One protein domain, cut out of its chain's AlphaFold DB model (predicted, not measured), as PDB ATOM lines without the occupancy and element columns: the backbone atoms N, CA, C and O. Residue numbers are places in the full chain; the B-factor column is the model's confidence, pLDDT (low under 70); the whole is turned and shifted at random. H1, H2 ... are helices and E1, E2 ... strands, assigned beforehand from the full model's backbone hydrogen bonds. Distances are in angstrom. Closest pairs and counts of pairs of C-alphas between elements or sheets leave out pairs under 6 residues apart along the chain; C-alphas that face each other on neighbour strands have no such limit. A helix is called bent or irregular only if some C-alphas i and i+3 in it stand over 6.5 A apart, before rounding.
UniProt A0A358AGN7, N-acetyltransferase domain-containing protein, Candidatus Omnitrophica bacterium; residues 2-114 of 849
ATOM      1  N   PRO A   2      35.832 -35.013  14.762       76.56
ATOM      2  CA  PRO A   2      35.214 -35.099  16.079       76.56
ATOM      3  C   PRO A   2      35.419 -36.508  16.651       76.56
ATOM      4  O   PRO A   2      35.389 -37.493  15.912       76.56
ATOM      5  N   ASN A   3      35.665 -36.588  17.951       79.38
ATOM      6  CA  ASN A   3      35.617 -37.827  18.719       79.38
ATOM      7  C   ASN A   3      34.348 -37.798  19.599       79.38
ATOM      8  O   ASN A   3      33.420 -37.042  19.317       79.38
ATOM      9  N   GLU A   4      34.314 -38.592  20.665       78.56
ATOM     10  CA  GLU A   4      33.297 -38.528  21.719       78.56
ATOM     11  C   GLU A   4      33.047 -37.094  22.235       78.56
ATOM     12  O   GLU A   4      33.986 -36.366  22.590       78.56
ATOM     13  N   ILE A   5      31.762 -36.717  22.281       85.31
ATOM     14  CA  ILE A   5      31.256 -35.440  22.788       85.31
ATOM     15  C   ILE A   5      30.198 -35.725  23.860       85.31
ATOM     16  O   ILE A   5      29.182 -36.356  23.573       85.31
ATOM     17  N   ILE A   6      30.410 -35.212  25.071       82.88
ATOM     18  CA  ILE A   6      29.477 -35.304  26.200       82.88
ATOM     19  C   ILE A   6      29.062 -33.887  26.594       82.88
ATOM     20  O   ILE A   6      29.915 -33.053  26.922       82.88
ATOM     21  N   ILE A   7      27.757 -33.626  26.579       86.88
ATOM     22  CA  ILE A   7      27.139 -32.373  27.020       86.88
ATOM     23  C   ILE A   7      26.256 -32.668  28.233       86.88
ATOM     24  O   ILE A   7      25.458 -33.604  28.214       86.88
ATOM     25  N   ARG A   8      26.381 -31.842  29.273       81.00
ATOM     26  CA  ARG A   8      25.489 -31.851  30.435       81.00
ATOM     27  C   ARG A   8      24.509 -30.697  30.363       81.00
ATOM     28  O   ARG A   8      24.911 -29.558  30.129       81.00
ATOM     29  N   GLU A   9      23.241 -31.008  30.591       80.75
ATOM     30  CA  GLU A   9      22.138 -30.055  30.567       80.75
ATOM     31  C   GLU A   9      21.593 -29.826  31.984       80.75
ATOM     32  O   GLU A   9      21.087 -30.744  32.635       80.75
ATOM     33  N   ALA A  10      21.714 -28.583  32.447       77.69
ATOM     34  CA  ALA A  10      21.021 -28.032  33.604       77.69
ATOM     35  C   ALA A  10      19.782 -27.236  33.123       77.69
ATOM     36  O   ALA A  10      19.682 -26.966  31.923       77.69
ATOM     37  N   PRO A  11      18.853 -26.829  34.012       71.12
ATOM     38  CA  PRO A  11      17.610 -26.156  33.610       71.12
ATOM     39  C   PRO A  11      17.825 -24.944  32.688       71.12
ATOM     40  O   PRO A  11      17.207 -24.866  31.627       71.12
ATOM     41  N   ASP A  12      18.776 -24.073  33.047       74.25
ATOM     42  CA  ASP A  12      19.041 -22.814  32.336       74.25
ATOM     43  C   ASP A  12      20.351 -22.817  31.524       74.25
ATOM     44  O   ASP A  12      20.588 -21.916  30.723       74.25
ATOM     45  N   ASN A  13      21.222 -23.817  31.714       78.88
ATOM     46  CA  ASN A  13      22.599 -23.822  31.201       78.88
ATOM     47  C   ASN A  13      23.002 -25.176  30.599       78.88
ATOM     48  O   ASN A  13      22.592 -26.230  31.079       78.88
ATOM     49  N   ALA A  14      23.886 -25.157  29.599       80.56
ATOM     50  CA  ALA A  14      24.489 -26.361  29.027       80.56
ATOM     51  C   ALA A  14      26.018 -26.266  29.024       80.56
ATOM     52  O   ALA A  14      26.587 -25.239  28.650       80.56
ATOM     53  N   TYR A  15      26.682 -27.356  29.408       84.62
ATOM     54  CA  TYR A  15      28.136 -27.425  29.546       84.62
ATOM     55  C   TYR A  15      28.700 -28.571  28.706       84.62
ATOM     56  O   TYR A  15      28.254 -29.713  28.816       84.62
ATOM     57  N   ILE A  16      29.728 -28.291  27.900       86.19
ATOM     58  CA  ILE A  16      30.520 -29.343  27.254       86.19
ATOM     59  C   ILE A  16      31.434 -29.949  28.323       86.19
ATOM     60  O   ILE A  16      32.375 -29.298  28.773       86.19
ATOM     61  N   TYR A  17      31.168 -31.192  28.719       82.38
ATOM     62  CA  TYR A  17      31.974 -31.911  29.708       82.38
ATOM     63  C   TYR A  17      33.200 -32.576  29.069       82.38
ATOM     64  O   TYR A  17      34.294 -32.580  29.629       82.38
ATOM     65  N   LYS A  18      33.029 -33.114  27.857       84.88
ATOM     66  CA  LYS A  18      34.090 -33.763  27.079       84.88
ATOM     67  C   LYS A  18      33.873 -33.465  25.603       84.88
ATOM     68  O   LYS A  18      32.774 -33.656  25.099       84.88
ATOM     69  N   ALA A  19      34.910 -33.013  24.910       85.06
ATOM     70  CA  ALA A  19      34.910 -32.877  23.458       85.06
ATOM     71  C   ALA A  19      36.358 -32.906  22.967       85.06
ATOM     72  O   ALA A  19      37.122 -31.967  23.204       85.06
ATOM     73  N   THR A  20      36.745 -34.001  22.312       86.69
ATOM     74  CA  THR A  20      38.119 -34.203  21.825       86.69
ATOM     75  C   THR A  20      38.162 -34.318  20.305       86.69
ATOM     76  O   THR A  20      37.219 -34.782  19.667       86.69
ATOM     77  N   LEU A  21      39.269 -33.881  19.708       84.75
ATOM     78  CA  LEU A  21      39.530 -33.990  18.276       84.75
ATOM     79  C   LEU A  21      40.503 -35.140  18.016       84.75
ATOM     80  O   LEU A  21      41.632 -35.128  18.505       84.75
ATOM     81  N   LYS A  22      40.083 -36.117  17.211       84.75
ATOM     82  CA  LYS A  22      40.934 -37.215  16.734       84.75
ATOM     83  C   LYS A  22      41.666 -36.789  15.460       84.75
ATOM     84  O   LYS A  22      41.019 -36.390  14.484       84.75
ATOM     85  N   VAL A  23      42.994 -36.894  15.450       85.06
ATOM     86  CA  VAL A  23      43.811 -36.768  14.232       85.06
ATOM     87  C   VAL A  23      43.868 -38.138  13.550       85.06
ATOM     88  O   VAL A  23      43.966 -39.160  14.223       85.06
ATOM     89  N   MET A  24      43.749 -38.170  12.224       74.38
ATOM     90  CA  MET A  24      43.813 -39.388  11.406       74.38
ATOM     91  C   MET A  24      44.561 -39.070  10.113       74.38
ATOM     92  O   MET A  24      44.649 -37.900   9.734       74.38
ATOM     93  N   LEU A  25      45.083 -40.096   9.444       76.81
ATOM     94  CA  LEU A  25      45.668 -39.938   8.114       76.81
ATOM     95  C   LEU A  25      44.577 -39.730   7.068       76.81
ATOM     96  O   LEU A  25      43.444 -40.181   7.238       76.81
ATOM     97  N   GLU A  26      44.940 -39.060   5.977       68.00
ATOM     98  CA  GLU A  26      44.056 -38.860   4.828       68.00
ATOM     99  C   GLU A  26      43.585 -40.204   4.261       68.00
ATOM    100  O   GLU A  26      42.390 -40.395   4.075       68.00
ATOM    101  N   GLU A  27      44.490 -41.175   4.104       65.75
ATOM    102  CA  GLU A  27      44.136 -42.529   3.672       65.75
ATOM    103  C   GLU A  27      43.094 -43.185   4.600       65.75
ATOM    104  O   GLU A  27      42.079 -43.692   4.124       65.75
ATOM    105  N   ASP A  28      43.304 -43.136   5.919       68.00
ATOM    106  CA  ASP A  28      42.381 -43.723   6.903       68.00
ATOM    107  C   ASP A  28      41.014 -43.017   6.916       68.00
ATOM    108  O   ASP A  28      40.004 -43.624   7.270       68.00
ATOM    109  N   TYR A  29      40.967 -41.741   6.524       68.00
ATOM    110  CA  TYR A  29      39.723 -40.994   6.369       68.00
ATOM    111  C   TYR A  29      38.999 -41.321   5.054       68.00
ATOM    112  O   TYR A  29      37.793 -41.568   5.052       68.00
ATOM    113  N   LEU A  30      39.730 -41.355   3.937       65.25
ATOM    114  CA  LEU A  30      39.171 -41.554   2.599       65.25
ATOM    115  C   LEU A  30      38.786 -43.011   2.315       65.25
ATOM    116  O   LEU A  30      37.839 -43.236   1.564       65.25
ATOM    117  N   ARG A  31      39.423 -44.002   2.959       61.84
ATOM    118  CA  ARG A  31      39.050 -45.431   2.853       61.84
ATOM    119  C   ARG A  31      37.585 -45.720   3.238       61.84
ATOM    120  O   ARG A  31      37.065 -46.766   2.860       61.84
ATOM    121  N   GLY A  32      36.916 -44.815   3.963       50.47
ATOM    122  CA  GLY A  32      35.487 -44.905   4.293       50.47
ATOM    123  C   GLY A  32      34.526 -44.246   3.290       50.47
ATOM    124  O   GLY A  32      33.322 -44.483   3.374       50.47
ATOM    125  N   MET A  33      35.011 -43.429   2.347       52.44
ATOM    126  CA  MET A  33      34.159 -42.716   1.385       52.44
ATOM    127  C   MET A  33      33.959 -43.528   0.100       52.44
ATOM    128  O   MET A  33      34.877 -43.704  -0.701       52.44
ATOM    129  N   LYS A  34      32.721 -43.977  -0.136       48.16
ATOM    130  CA  LYS A  34      32.285 -44.450  -1.456       48.16
ATOM    131  C   LYS A  34      31.893 -43.243  -2.311       48.16
ATOM    132  O   LYS A  34      30.889 -42.597  -2.027       48.16
ATOM    133  N   ASP A  35      32.658 -42.964  -3.363       46.75
ATOM    134  CA  ASP A  35      32.264 -41.996  -4.393       46.75
ATOM    135  C   ASP A  35      31.212 -42.639  -5.317       46.75
ATOM    136  O   ASP A  35      31.532 -43.260  -6.337       46.75
ATOM    137  N   GLU A  36      29.939 -42.524  -4.925       47.34
ATOM    138  CA  GLU A  36      28.784 -43.073  -5.655       47.34
ATOM    139  C   GLU A  36      28.715 -42.586  -7.111       47.34
ATOM    140  O   GLU A  36      28.183 -43.282  -7.971       47.34
ATOM    141  N   ARG A  37      29.312 -41.424  -7.417       47.06
ATOM    142  CA  ARG A  37      29.326 -40.827  -8.762       47.06
ATOM    143  C   ARG A  37      30.364 -41.432  -9.703       47.06
ATOM    144  O   ARG A  37      30.285 -41.196 -10.906       47.06
ATOM    145  N   ARG A  38      31.350 -42.173  -9.187       45.19
ATOM    146  CA  ARG A  38      32.454 -42.732  -9.992       45.19
ATOM    147  C   ARG A  38      32.597 -44.244  -9.936       45.19
ATOM    148  O   ARG A  38      33.390 -44.777 -10.710       45.19
ATOM    149  N   GLY A  39      31.915 -44.936  -9.020       43.16
ATOM    150  CA  GLY A  39      32.021 -46.397  -8.867       43.16
ATOM    151  C   GLY A  39      33.448 -46.905  -8.600       43.16
ATOM    152  O   GLY A  39      33.710 -48.102  -8.672       43.16
ATOM    153  N   THR A  40      34.379 -45.995  -8.308       38.66
ATOM    154  CA  THR A  40      35.815 -46.248  -8.232       38.66
ATOM    155  C   THR A  40      36.253 -45.939  -6.814       38.66
ATOM    156  O   THR A  40      36.291 -44.780  -6.404       38.66
ATOM    157  N   ILE A  41      36.572 -46.985  -6.056       46.28
ATOM    158  CA  ILE A  41      37.208 -46.850  -4.742       46.28
ATOM    159  C   ILE A  41      38.527 -46.095  -4.949       46.28
ATOM    160  O   ILE A  41      39.304 -46.466  -5.834       46.28
ATOM    161  N   ILE A  42      38.808 -45.079  -4.122       49.78
ATOM    162  CA  ILE A  42      40.132 -44.439  -4.062       49.78
ATOM    163  C   ILE A  42      41.101 -45.420  -3.385       49.78
ATOM    164  O   ILE A  42      41.497 -45.272  -2.232       49.78
ATOM    165  N   ASN A  43      41.447 -46.482  -4.109       46.34
ATOM    166  CA  ASN A  43      42.486 -47.408  -3.709       46.34
ATOM    167  C   ASN A  43      43.834 -46.729  -3.948       46.34
ATOM    168  O   ASN A  43      44.179 -46.422  -5.093       46.34
ATOM    169  N   TYR A  44      44.633 -46.598  -2.889       51.06
ATOM    170  CA  TYR A  44      46.079 -46.390  -2.979       51.06
ATOM    171  C   TYR A  44      46.727 -47.675  -3.531       51.06
ATOM    172  O   TYR A  44      47.372 -48.456  -2.838       51.06
ATOM    173  N   SER A  45      46.459 -47.935  -4.813       51.00
ATOM    174  CA  SER A  45      46.882 -49.116  -5.554       51.00
ATOM    175  C   SER A  45      48.301 -48.909  -6.069       51.00
ATOM    176  O   SER A  45      48.532 -48.381  -7.161       51.00
ATOM    177  N   PHE A  46      49.275 -49.306  -5.255       58.59
ATOM    178  CA  PHE A  46      50.661 -49.408  -5.692       58.59
ATOM    179  C   PHE A  46      50.792 -50.605  -6.640       58.59
ATOM    180  O   PHE A  46      50.534 -51.743  -6.256       58.59
ATOM    181  N   LYS A  47      51.196 -50.346  -7.892       66.12
ATOM    182  CA  LYS A  47      51.422 -51.394  -8.907       66.12
ATOM    183  C   LYS A  47      52.607 -52.313  -8.579       66.12
ATOM    184  O   LYS A  47      52.703 -53.395  -9.144       66.12
ATOM    185  N   ASP A  48      53.509 -51.855  -7.714       73.56
ATOM    186  CA  ASP A  48      54.704 -52.568  -7.267       73.56
ATOM    187  C   ASP A  48      54.499 -53.056  -5.817       73.56
ATOM    188  O   ASP A  48      54.284 -52.215  -4.931       73.56
ATOM    189  N   PRO A  49      54.574 -54.376  -5.549       77.81
ATOM    190  CA  PRO A  49      54.464 -54.938  -4.203       77.81
ATOM    191  C   PRO A  49      55.445 -54.332  -3.191       77.81
ATOM    192  O   PRO A  49      55.067 -54.082  -2.049       77.81
ATOM    193  N   ARG A  50      56.679 -54.013  -3.598       73.88
ATOM    194  CA  ARG A  50      57.708 -53.511  -2.675       73.88
ATOM    195  C   ARG A  50      57.439 -52.075  -2.231       73.88
ATOM    196  O   ARG A  50      57.694 -51.713  -1.082       73.88
ATOM    197  N   LEU A  51      56.909 -51.245  -3.133       67.38
ATOM    198  CA  LEU A  51      56.481 -49.884  -2.795       67.38
ATOM    199  C   LEU A  51      55.233 -49.889  -1.907       67.38
ATOM    200  O   LEU A  51      55.097 -49.003  -1.062       67.38
ATOM    201  N   LYS A  52      54.360 -50.893  -2.060       72.31
ATOM    202  CA  LYS A  52      53.211 -51.113  -1.179       72.31
ATOM    203  C   LYS A  52      53.659 -51.407   0.255       72.31
ATOM    204  O   LYS A  52      53.279 -50.667   1.155       72.31
ATOM    205  N   GLU A  53      54.511 -52.414   0.450       75.12
ATOM    206  CA  GLU A  53      55.038 -52.801   1.770       75.12
ATOM    207  C   GLU A  53      55.765 -51.641   2.466       75.12
ATOM    208  O   GLU A  53      55.529 -51.363   3.642       75.12
ATOM    209  N   LEU A  54      56.607 -50.903   1.730       71.88
ATOM    210  CA  LEU A  54      57.315 -49.741   2.275       71.88
ATOM    211  C   LEU A  54      56.352 -48.621   2.698       71.88
ATOM    212  O   LEU A  54      56.572 -47.978   3.728       71.88
ATOM    213  N   ASN A  55      55.287 -48.384   1.924       70.44
ATOM    214  CA  ASN A  55      54.271 -47.403   2.286       70.44
ATOM    215  C   ASN A  55      53.496 -47.851   3.533       70.44
ATOM    216  O   ASN A  55      53.396 -47.079   4.485       70.44
ATOM    217  N   GLU A  56      53.036 -49.104   3.577       77.56
ATOM    218  CA  GLU A  56      52.328 -49.685   4.723       77.56
ATOM    219  C   GLU A  56      53.159 -49.586   6.012       77.56
ATOM    220  O   GLU A  56      52.649 -49.097   7.023       77.56
ATOM    221  N   TYR A  57      54.452 -49.925   5.955       77.31
ATOM    222  CA  TYR A  57      55.389 -49.776   7.072       77.31
ATOM    223  C   TYR A  57      55.584 -48.308   7.495       77.31
ATOM    224  O   TYR A  57      55.508 -47.977   8.679       77.31
ATOM    225  N   SER A  58      55.768 -47.388   6.539       69.94
ATOM    226  CA  SER A  58      55.886 -45.955   6.855       69.94
ATOM    227  C   SER A  58      54.617 -45.404   7.519       69.94
ATOM    228  O   SER A  58      54.687 -44.633   8.476       69.94
ATOM    229  N   THR A  59      53.451 -45.867   7.072       78.44
ATOM    230  CA  THR A  59      52.138 -45.474   7.579       78.44
ATOM    231  C   THR A  59      51.893 -46.051   8.979       78.44
ATOM    232  O   THR A  59      51.364 -45.344   9.837       78.44
ATOM    233  N   GLN A  60      52.339 -47.282   9.268       80.50
ATOM    234  CA  GLN A  60      52.359 -47.851  10.626       80.50
ATOM    235  C   GLN A  60      53.194 -46.988  11.586       80.50
ATOM    236  O   GLN A  60      52.665 -46.524  12.596       80.50
ATOM    237  N   LEU A  61      54.440 -46.656  11.227       80.38
ATOM    238  CA  LEU A  61      55.305 -45.797  12.051       80.38
ATOM    239  C   LEU A  61      54.688 -44.414  12.319       80.38
ATOM    240  O   LEU A  61      54.794 -43.889  13.430       80.38
ATOM    241  N   ILE A  62      54.008 -43.817  11.335       79.06
ATOM    242  CA  ILE A  62      53.292 -42.546  11.528       79.06
ATOM    243  C   ILE A  62      52.126 -42.724  12.519       79.06
ATOM    244  O   ILE A  62      51.960 -41.884  13.413       79.06
ATOM    245  N   ARG A  63      51.340 -43.809  12.404       83.25
ATOM    246  CA  ARG A  63      50.231 -44.120  13.327       83.25
ATOM    247  C   ARG A  63      50.701 -44.340  14.764       83.25
ATOM    248  O   ARG A  63      50.019 -43.886  15.677       83.25
ATOM    249  N   GLU A  64      51.848 -44.979  14.965       86.50
ATOM    250  CA  GLU A  64      52.382 -45.294  16.296       86.50
ATOM    251  C   GLU A  64      53.119 -44.112  16.942       86.50
ATOM    252  O   GLU A  64      52.904 -43.803  18.114       86.50
ATOM    253  N   LEU A  65      53.972 -43.410  16.189       83.12
ATOM    254  CA  LEU A  65      54.904 -42.428  16.759       83.12
ATOM    255  C   LEU A  65      54.417 -40.977  16.668       83.12
ATOM    256  O   LEU A  65      54.767 -40.158  17.525       83.12
ATOM    257  N   ILE A  66      53.646 -40.636  15.628       84.38
ATOM    258  CA  ILE A  66      53.319 -39.243  15.278       84.38
ATOM    259  C   ILE A  66      51.868 -38.900  15.626       84.38
ATOM    260  O   ILE A  66      51.629 -37.900  16.309       84.38
ATOM    261  N   ILE A  67      50.893 -39.721  15.216       88.88
ATOM    262  CA  ILE A  67      49.462 -39.438  15.447       88.88
ATOM    263  C   ILE A  67      49.114 -39.255  16.936       88.88
ATOM    264  O   ILE A  67      48.368 -38.312  17.230       88.88
ATOM    265  N   PRO A  68      49.640 -40.043  17.899       91.19
ATOM    266  CA  PRO A  68      49.327 -39.847  19.314       91.19
ATOM    267  C   PRO A  68      49.850 -38.504  19.834       91.19
ATOM    268  O   PRO A  68      49.128 -37.785  20.522       91.19
ATOM    269  N   LYS A  69      51.065 -38.108  19.427       88.31
ATOM    270  CA  LYS A  69      51.678 -36.822  19.803       88.31
ATOM    271  C   LYS A  69      50.917 -35.635  19.207       88.31
ATOM    272  O   LYS A  69      50.643 -34.673  19.922       88.31
ATOM    273  N   LEU A  70      50.518 -35.715  17.936       85.94
ATOM    274  CA  LEU A  70      49.687 -34.690  17.294       85.94
ATOM    275  C   LEU A  70      48.298 -34.599  17.934       85.94
ATOM    276  O   LEU A  70      47.834 -33.502  18.233       85.94
ATOM    277  N   THR A  71      47.654 -35.735  18.207       89.06
ATOM    278  CA  THR A  71      46.348 -35.778  18.885       89.06
ATOM    279  C   THR A  71      46.441 -35.166  20.282       89.06
ATOM    280  O   THR A  71      45.598 -34.345  20.648       89.06
ATOM    281  N   TYR A  72      47.495 -35.474  21.041       88.56
ATOM    282  CA  TYR A  72      47.757 -34.838  22.328       88.56
ATOM    283  C   TYR A  72      47.933 -33.318  22.186       88.56
ATOM    284  O   TYR A  72      47.244 -32.562  22.871       88.56
ATOM    285  N   GLN A  73      48.779 -32.846  21.263       84.31
ATOM    286  CA  GLN A  73      49.018 -31.412  21.057       84.31
ATOM    287  C   GLN A  73      47.771 -30.643  20.601       84.31
ATOM    288  O   GLN A  73      47.538 -29.535  21.091       84.31
ATOM    289  N   VAL A  74      46.953 -31.206  19.706       86.94
ATOM    290  CA  VAL A  74      45.705 -30.579  19.232       86.94
ATOM    291  C   VAL A  74      44.693 -30.422  20.369       86.94
ATOM    292  O   VAL A  74      44.014 -29.396  20.440       86.94
ATOM    293  N   ASN A  75      44.620 -31.387  21.289       90.12
ATOM    294  CA  ASN A  75      43.681 -31.340  22.411       90.12
ATOM    295  C   ASN A  75      44.183 -30.510  23.609       90.12
ATOM    296  O   ASN A  75      43.370 -29.871  24.267       90.12
ATOM    297  N   THR A  76      45.495 -30.460  23.869       89.19
ATOM    298  CA  THR A  76      46.053 -29.804  25.072       89.19
ATOM    299  C   THR A  76      46.676 -28.431  24.814       89.19
ATOM    300  O   THR A  76      46.436 -27.488  25.565       89.19
ATOM    301  N   SER A  77      47.468 -28.268  23.751       86.75
ATOM    302  CA  SER A  77      48.347 -27.097  23.621       86.75
ATOM    303  C   SER A  77      47.588 -25.789  23.365       86.75
ATOM    304  O   SER A  77      46.503 -25.774  22.772       86.75
ATOM    305  N   LYS A  78      48.195 -24.662  23.759       86.56
ATOM    306  CA  LYS A  78      47.655 -23.310  23.536       86.56
ATOM    307  C   LYS A  78      47.559 -22.943  22.046       86.56
ATOM    308  O   LYS A  78      46.632 -22.239  21.662       86.56
ATOM    309  N   ARG A  79      48.459 -23.464  21.195       78.56
ATOM    310  CA  ARG A  79      48.496 -23.184  19.742       78.56
ATOM    311  C   ARG A  79      47.184 -23.540  19.037       78.56
ATOM    312  O   ARG A  79      46.752 -22.806  18.157       78.56
ATOM    313  N   TYR A  80      46.543 -24.636  19.441       83.38
ATOM    314  CA  TYR A  80      45.279 -25.103  18.859       83.38
ATOM    315  C   TYR A  80      44.037 -24.673  19.660       83.38
ATOM    316  O   TYR A  80      42.936 -25.138  19.368       83.38
ATOM    317  N   ALA A  81      44.169 -23.768  20.639       82.19
ATOM    318  CA  ALA A  81      43.021 -23.262  21.395       82.19
ATOM    319  C   ALA A  81      41.939 -22.598  20.509       82.19
ATOM    320  O   ALA A  81      40.773 -22.933  20.709       82.19
ATOM    321  N   PRO A  82      42.262 -21.777  19.481       81.44
ATOM    322  CA  PRO A  82      41.241 -21.220  18.583       81.44
ATOM    323  C   PRO A  82      40.479 -22.295  17.795       81.44
ATOM    324  O   PRO A  82      39.266 -22.207  17.630       81.44
ATOM    325  N   LEU A  83      41.167 -23.362  17.365       83.44
ATOM    326  CA  LEU A  83      40.541 -24.497  16.678       83.44
ATOM    327  C   LEU A  83      39.557 -25.234  17.600       83.44
ATOM    328  O   LEU A  83      38.447 -25.562  17.182       83.44
ATOM    329  N   ARG A  84      39.941 -25.464  18.864       87.31
ATOM    330  CA  ARG A  84      39.047 -26.061  19.869       87.31
ATOM    331  C   ARG A  84      37.858 -25.155  20.181       87.31
ATOM    332  O   ARG A  84      36.746 -25.656  20.266       87.31
ATOM    333  N   GLN A  85      38.064 -23.841  20.269       83.19
ATOM    334  CA  GLN A  85      36.989 -22.870  20.480       83.19
ATOM    335  C   GLN A  85      35.941 -22.932  19.359       83.19
ATOM    336  O   GLN A  85      34.761 -23.091  19.650       83.19
ATOM    337  N   VAL A  86      36.359 -22.900  18.086       83.25
ATOM    338  CA  VAL A  86      35.441 -23.052  16.940       83.25
ATOM    339  C   VAL A  86      34.718 -24.404  16.978       83.25
ATOM    340  O   VAL A  86      33.513 -24.467  16.739       83.25
ATOM    341  N   TYR A  87      35.419 -25.485  17.330       84.12
ATOM    342  CA  TYR A  87      34.813 -26.809  17.483       84.12
ATOM    343  C   TYR A  87      33.745 -26.849  18.592       84.12
ATOM    344  O   TYR A  87      32.667 -27.401  18.375       84.12
ATOM    345  N   TYR A  88      33.987 -26.208  19.739       86.62
ATOM    346  CA  TYR A  88      33.004 -26.077  20.820       86.62
ATOM    347  C   TYR A  88      31.783 -25.248  20.393       86.62
ATOM    348  O   TYR A  88      30.653 -25.652  20.674       86.62
ATOM    349  N   SER A  89      31.976 -24.162  19.636       84.31
ATOM    350  CA  SER A  89      30.870 -23.390  19.049       84.31
ATOM    351  C   SER A  89      29.996 -24.242  18.121       84.31
ATOM    352  O   SER A  89      28.771 -24.169  18.192       84.31
ATOM    353  N   LEU A  90      30.608 -25.087  17.281       84.31
ATOM    354  CA  LEU A  90      29.889 -26.002  16.386       84.31
ATOM    355  C   LEU A  90      29.113 -27.080  17.157       84.31
ATOM    356  O   LEU A  90      27.973 -27.376  16.804       84.31
ATOM    357  N   ILE A  91      29.697 -27.632  18.226       84.19
ATOM    358  CA  ILE A  91      29.024 -28.589  19.117       84.19
ATOM    359  C   ILE A  91      27.774 -27.961  19.746       84.19
ATOM    360  O   ILE A  91      26.696 -28.552  19.672       84.19
ATOM    361  N   LEU A  92      27.901 -26.764  20.329       83.44
ATOM    362  CA  LEU A  92      26.780 -26.068  20.969       83.44
ATOM    363  C   LEU A  92      25.699 -25.682  19.960       83.44
ATOM    364  O   LEU A  92      24.520 -25.868  20.243       83.44
ATOM    365  N   ALA A  93      26.081 -25.211  18.769       82.25
ATOM    366  CA  ALA A  93      25.132 -24.919  17.700       82.25
ATOM    367  C   ALA A  93      24.353 -26.175  17.276       82.25
ATOM    368  O   ALA A  93      23.130 -26.127  17.159       82.25
ATOM    369  N   GLN A  94      25.033 -27.311  17.097       83.56
ATOM    370  CA  GLN A  94      24.390 -28.569  16.714       83.56
ATOM    371  C   GLN A  94      23.467 -29.110  17.817       83.56
ATOM    372  O   GLN A  94      22.342 -29.516  17.523       83.56
ATOM    373  N   TRP A  95      23.898 -29.057  19.081       85.81
ATOM    374  CA  TRP A  95      23.064 -29.407  20.235       85.81
ATOM    375  C   TRP A  95      21.833 -28.498  20.345       85.81
ATOM    376  O   TRP A  95      20.721 -28.991  20.512       85.81
ATOM    377  N   PHE A  96      21.997 -27.182  20.172       83.25
ATOM    378  CA  PHE A  96      20.892 -26.221  20.205       83.25
ATOM    379  C   PHE A  96      19.869 -26.517  19.102       83.25
ATOM    380  O   PHE A  96      18.669 -26.598  19.376       83.25
ATOM    381  N   LYS A  97      20.331 -26.777  17.869       82.44
ATOM    382  CA  LYS A  97      19.458 -27.226  16.775       82.44
ATOM    383  C   LYS A  97      18.702 -28.495  17.160       82.44
ATOM    384  O   LYS A  97      17.484 -28.521  17.034       82.44
ATOM    385  N   GLN A  98      19.384 -29.521  17.671       82.38
ATOM    386  CA  GLN A  98      18.747 -30.771  18.106       82.38
ATOM    387  C   GLN A  98      17.719 -30.554  19.234       82.38
ATOM    388  O   GLN A  98      16.627 -31.115  19.163       82.38
ATOM    389  N   LYS A  99      18.016 -29.704  20.227       82.06
ATOM    390  CA  LYS A  99      17.133 -29.417  21.373       82.06
ATOM    391  C   LYS A  99      15.831 -28.716  20.973       82.06
ATOM    392  O   LYS A  99      14.805 -28.995  21.600       82.06
ATOM    393  N   TYR A 100      15.857 -27.826  19.978       78.88
ATOM    394  CA  TYR A 100      14.705 -26.993  19.586       78.88
ATOM    395  C   TYR A 100      14.036 -27.390  18.258       78.88
ATOM    396  O   TYR A 100      12.962 -26.876  17.939       78.88
ATOM    397  N   LYS A 101      14.609 -28.332  17.495       75.56
ATOM    398  CA  LYS A 101      14.007 -28.860  16.260       75.56
ATOM    399  C   LYS A 101      12.614 -29.437  16.532       75.56
ATOM    400  O   LYS A 101      12.464 -30.367  17.317       75.56
ATOM    401  N   GLY A 102      11.602 -28.890  15.857       68.75
ATOM    402  CA  GLY A 102      10.214 -29.360  15.949       68.75
ATOM    403  C   GLY A 102       9.465 -28.986  17.234       68.75
ATOM    404  O   GLY A 102       8.355 -29.471  17.423       68.75
ATOM    405  N   LYS A 103      10.024 -28.139  18.110       73.50
ATOM    406  CA  LYS A 103       9.303 -27.594  19.276       73.50
ATOM    407  C   LYS A 103       8.695 -26.234  18.947       73.50
ATOM    408  O   LYS A 103       9.335 -25.425  18.275       73.50
ATOM    409  N   GLU A 104       7.511 -25.940  19.477       66.25
ATOM    410  CA  GLU A 104       6.882 -24.614  19.388       66.25
ATOM    411  C   GLU A 104       7.599 -23.619  20.312       66.25
ATOM    412  O   GLU A 104       7.194 -23.347  21.436       66.25
ATOM    413  N   THR A 105       8.737 -23.111  19.845       67.88
ATOM    414  CA  THR A 105       9.545 -22.098  20.533       67.88
ATOM    415  C   THR A 105       9.895 -20.994  19.540       67.88
ATOM    416  O   THR A 105      10.045 -21.296  18.355       67.88
ATOM    417  N   PRO A 106      10.103 -19.735  19.973       69.81
ATOM    418  CA  PRO A 106      10.464 -18.640  19.063       69.81
ATOM    419  C   PRO A 106      11.698 -18.933  18.190       69.81
ATOM    420  O   PRO A 106      11.831 -18.411  17.087       69.81
ATOM    421  N   TYR A 107      12.591 -19.809  18.661       65.38
ATOM    422  CA  TYR A 107      13.809 -20.202  17.956       65.38
ATOM    423  C   TYR A 107      13.580 -21.183  16.799       65.38
ATOM    424  O   TYR A 107      14.365 -21.177  15.851       65.38
ATOM    425  N   SER A 108      12.535 -22.019  16.827       68.69
ATOM    426  CA  SER A 108      12.358 -23.076  15.815       68.69
ATOM    427  C   SER A 108      11.969 -22.546  14.434       68.69
ATOM    428  O   SER A 108      12.249 -23.206  13.438       68.69
ATOM    429  N   GLN A 109      11.417 -21.332  14.365       66.56
ATOM    430  CA  GLN A 109      11.161 -20.607  13.115       66.56
ATOM    431  C   GLN A 109      12.432 -19.976  12.511       66.56
ATOM    432  O   GLN A 109      12.466 -19.675  11.320       66.56
ATOM    433  N   ILE A 110      13.474 -19.763  13.324       68.31
ATOM    434  CA  ILE A 110      14.724 -19.095  12.922       68.31
ATOM    435  C   ILE A 110      15.797 -20.130  12.553       68.31
ATOM    436  O   ILE A 110      16.554 -19.923  11.601       68.31
ATOM    437  N   ILE A 111      15.852 -21.256  13.276       68.50
ATOM    438  CA  ILE A 111      16.783 -22.366  13.020       68.50
ATOM    439  C   ILE A 111      16.649 -22.856  11.570       68.50
ATOM    440  O   ILE A 111      15.560 -23.175  11.108       68.50
ATOM    441  N   ASP A 112      17.778 -22.918  10.861       67.31
ATOM    442  CA  ASP A 112      17.905 -23.389   9.471       67.31
ATOM    443  C   ASP A 112      17.061 -22.638   8.415       67.31
ATOM    444  O   ASP A 112      17.066 -23.007   7.243       67.31
ATOM    445  N   SER A 113      16.441 -21.509   8.777       63.44
ATOM    446  CA  SER A 113      15.658 -20.648   7.870       63.44
ATOM    447  C   SER A 113      16.473 -19.969   6.752       63.44
ATOM    448  O   SER A 113      15.900 -19.284   5.906       63.44
ATOM    449  N   ASN A 114      17.808 -20.099   6.771       57.22
ATOM    450  CA  ASN A 114      18.783 -19.342   5.966       57.22
ATOM    451  C   ASN A 114      18.637 -17.809   6.033       57.22
ATOM    452  O   ASN A 114      19.305 -17.089   5.288       57.22
TER     453      ASN A 114
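AT A GLANCE: This is residues 2 to 114 of the 849 residues of the protein "N-acetyltransferase domain-containing protein" of Candidatus Omnitrophica bacterium (UniProt A0A358AGN7). Look for an open, flat V: hairpin E1 E2, crossed by H3, makes one arm, and bent H2 the other. Residues 35 to 40 stick out. The 113 printed residues hold E1, E2, H1, H2, H3 in order, an antiparallel sheet E1 - E2, class mixed. It is only just extended, close to loose: radius of gyration of the C-alphas 20.2 A, spans 62 by 39 by 19 A.

HOW THE PARTS SIT: Start at hairpin E1, residues 2 to 9, and E2, residues 14 to 21, antiparallel; N 6 and O 18, 2.8 A, are within hydrogen-bond range. H1 is residues 26 to 30. H2, residues 49 to 76, assigned as one helix by its hydrogen bonds, is bent (C-alphas 65 and 68 are 6.7 A apart): arms H2a, 49 to 65, and H2b, 68 to 76, stand at a steep tilt of 39 degrees. H1 and H2a are apart. The closest C-alphas of E2 and H2b, Thr 20 and Asn 75, are 6.3 A apart. H3, residues 78 to 100, is irregular: C-alphas 79 and 82 are 7.6 A apart. Its closest C-alpha to E2 is Tyr 88, 7.5 A from Ala 19. H2b and H3 only just touch, only at the corner, with 3 pairs of C-alphas within 8 A, Val 74 and Tyr 80 closest at 5.5 A. Every O i to N i+4 pair is within range in H1, H2a and H2b, and 17 of 19 in H3.

IN THESE COORDINATES: Find C-alpha 2 at (35.214, -35.099, 16.079), where E1 begins its 20.2 A; E2 spans 20.0 A, H2a 24.4 A. H3 runs 33.4 A to C-alpha 100 at (14.705, -26.993, 19.586).

THE WHOLE: The farthest C-alphas, Arg 50 and Pro 106, are 62.6 A apart. The printed part has no cut; H1 to H2 is a long link of 18 residues. Look for pLDDT under 70 at residues 26 to 47, 51, 58, 102 and 104 to 114.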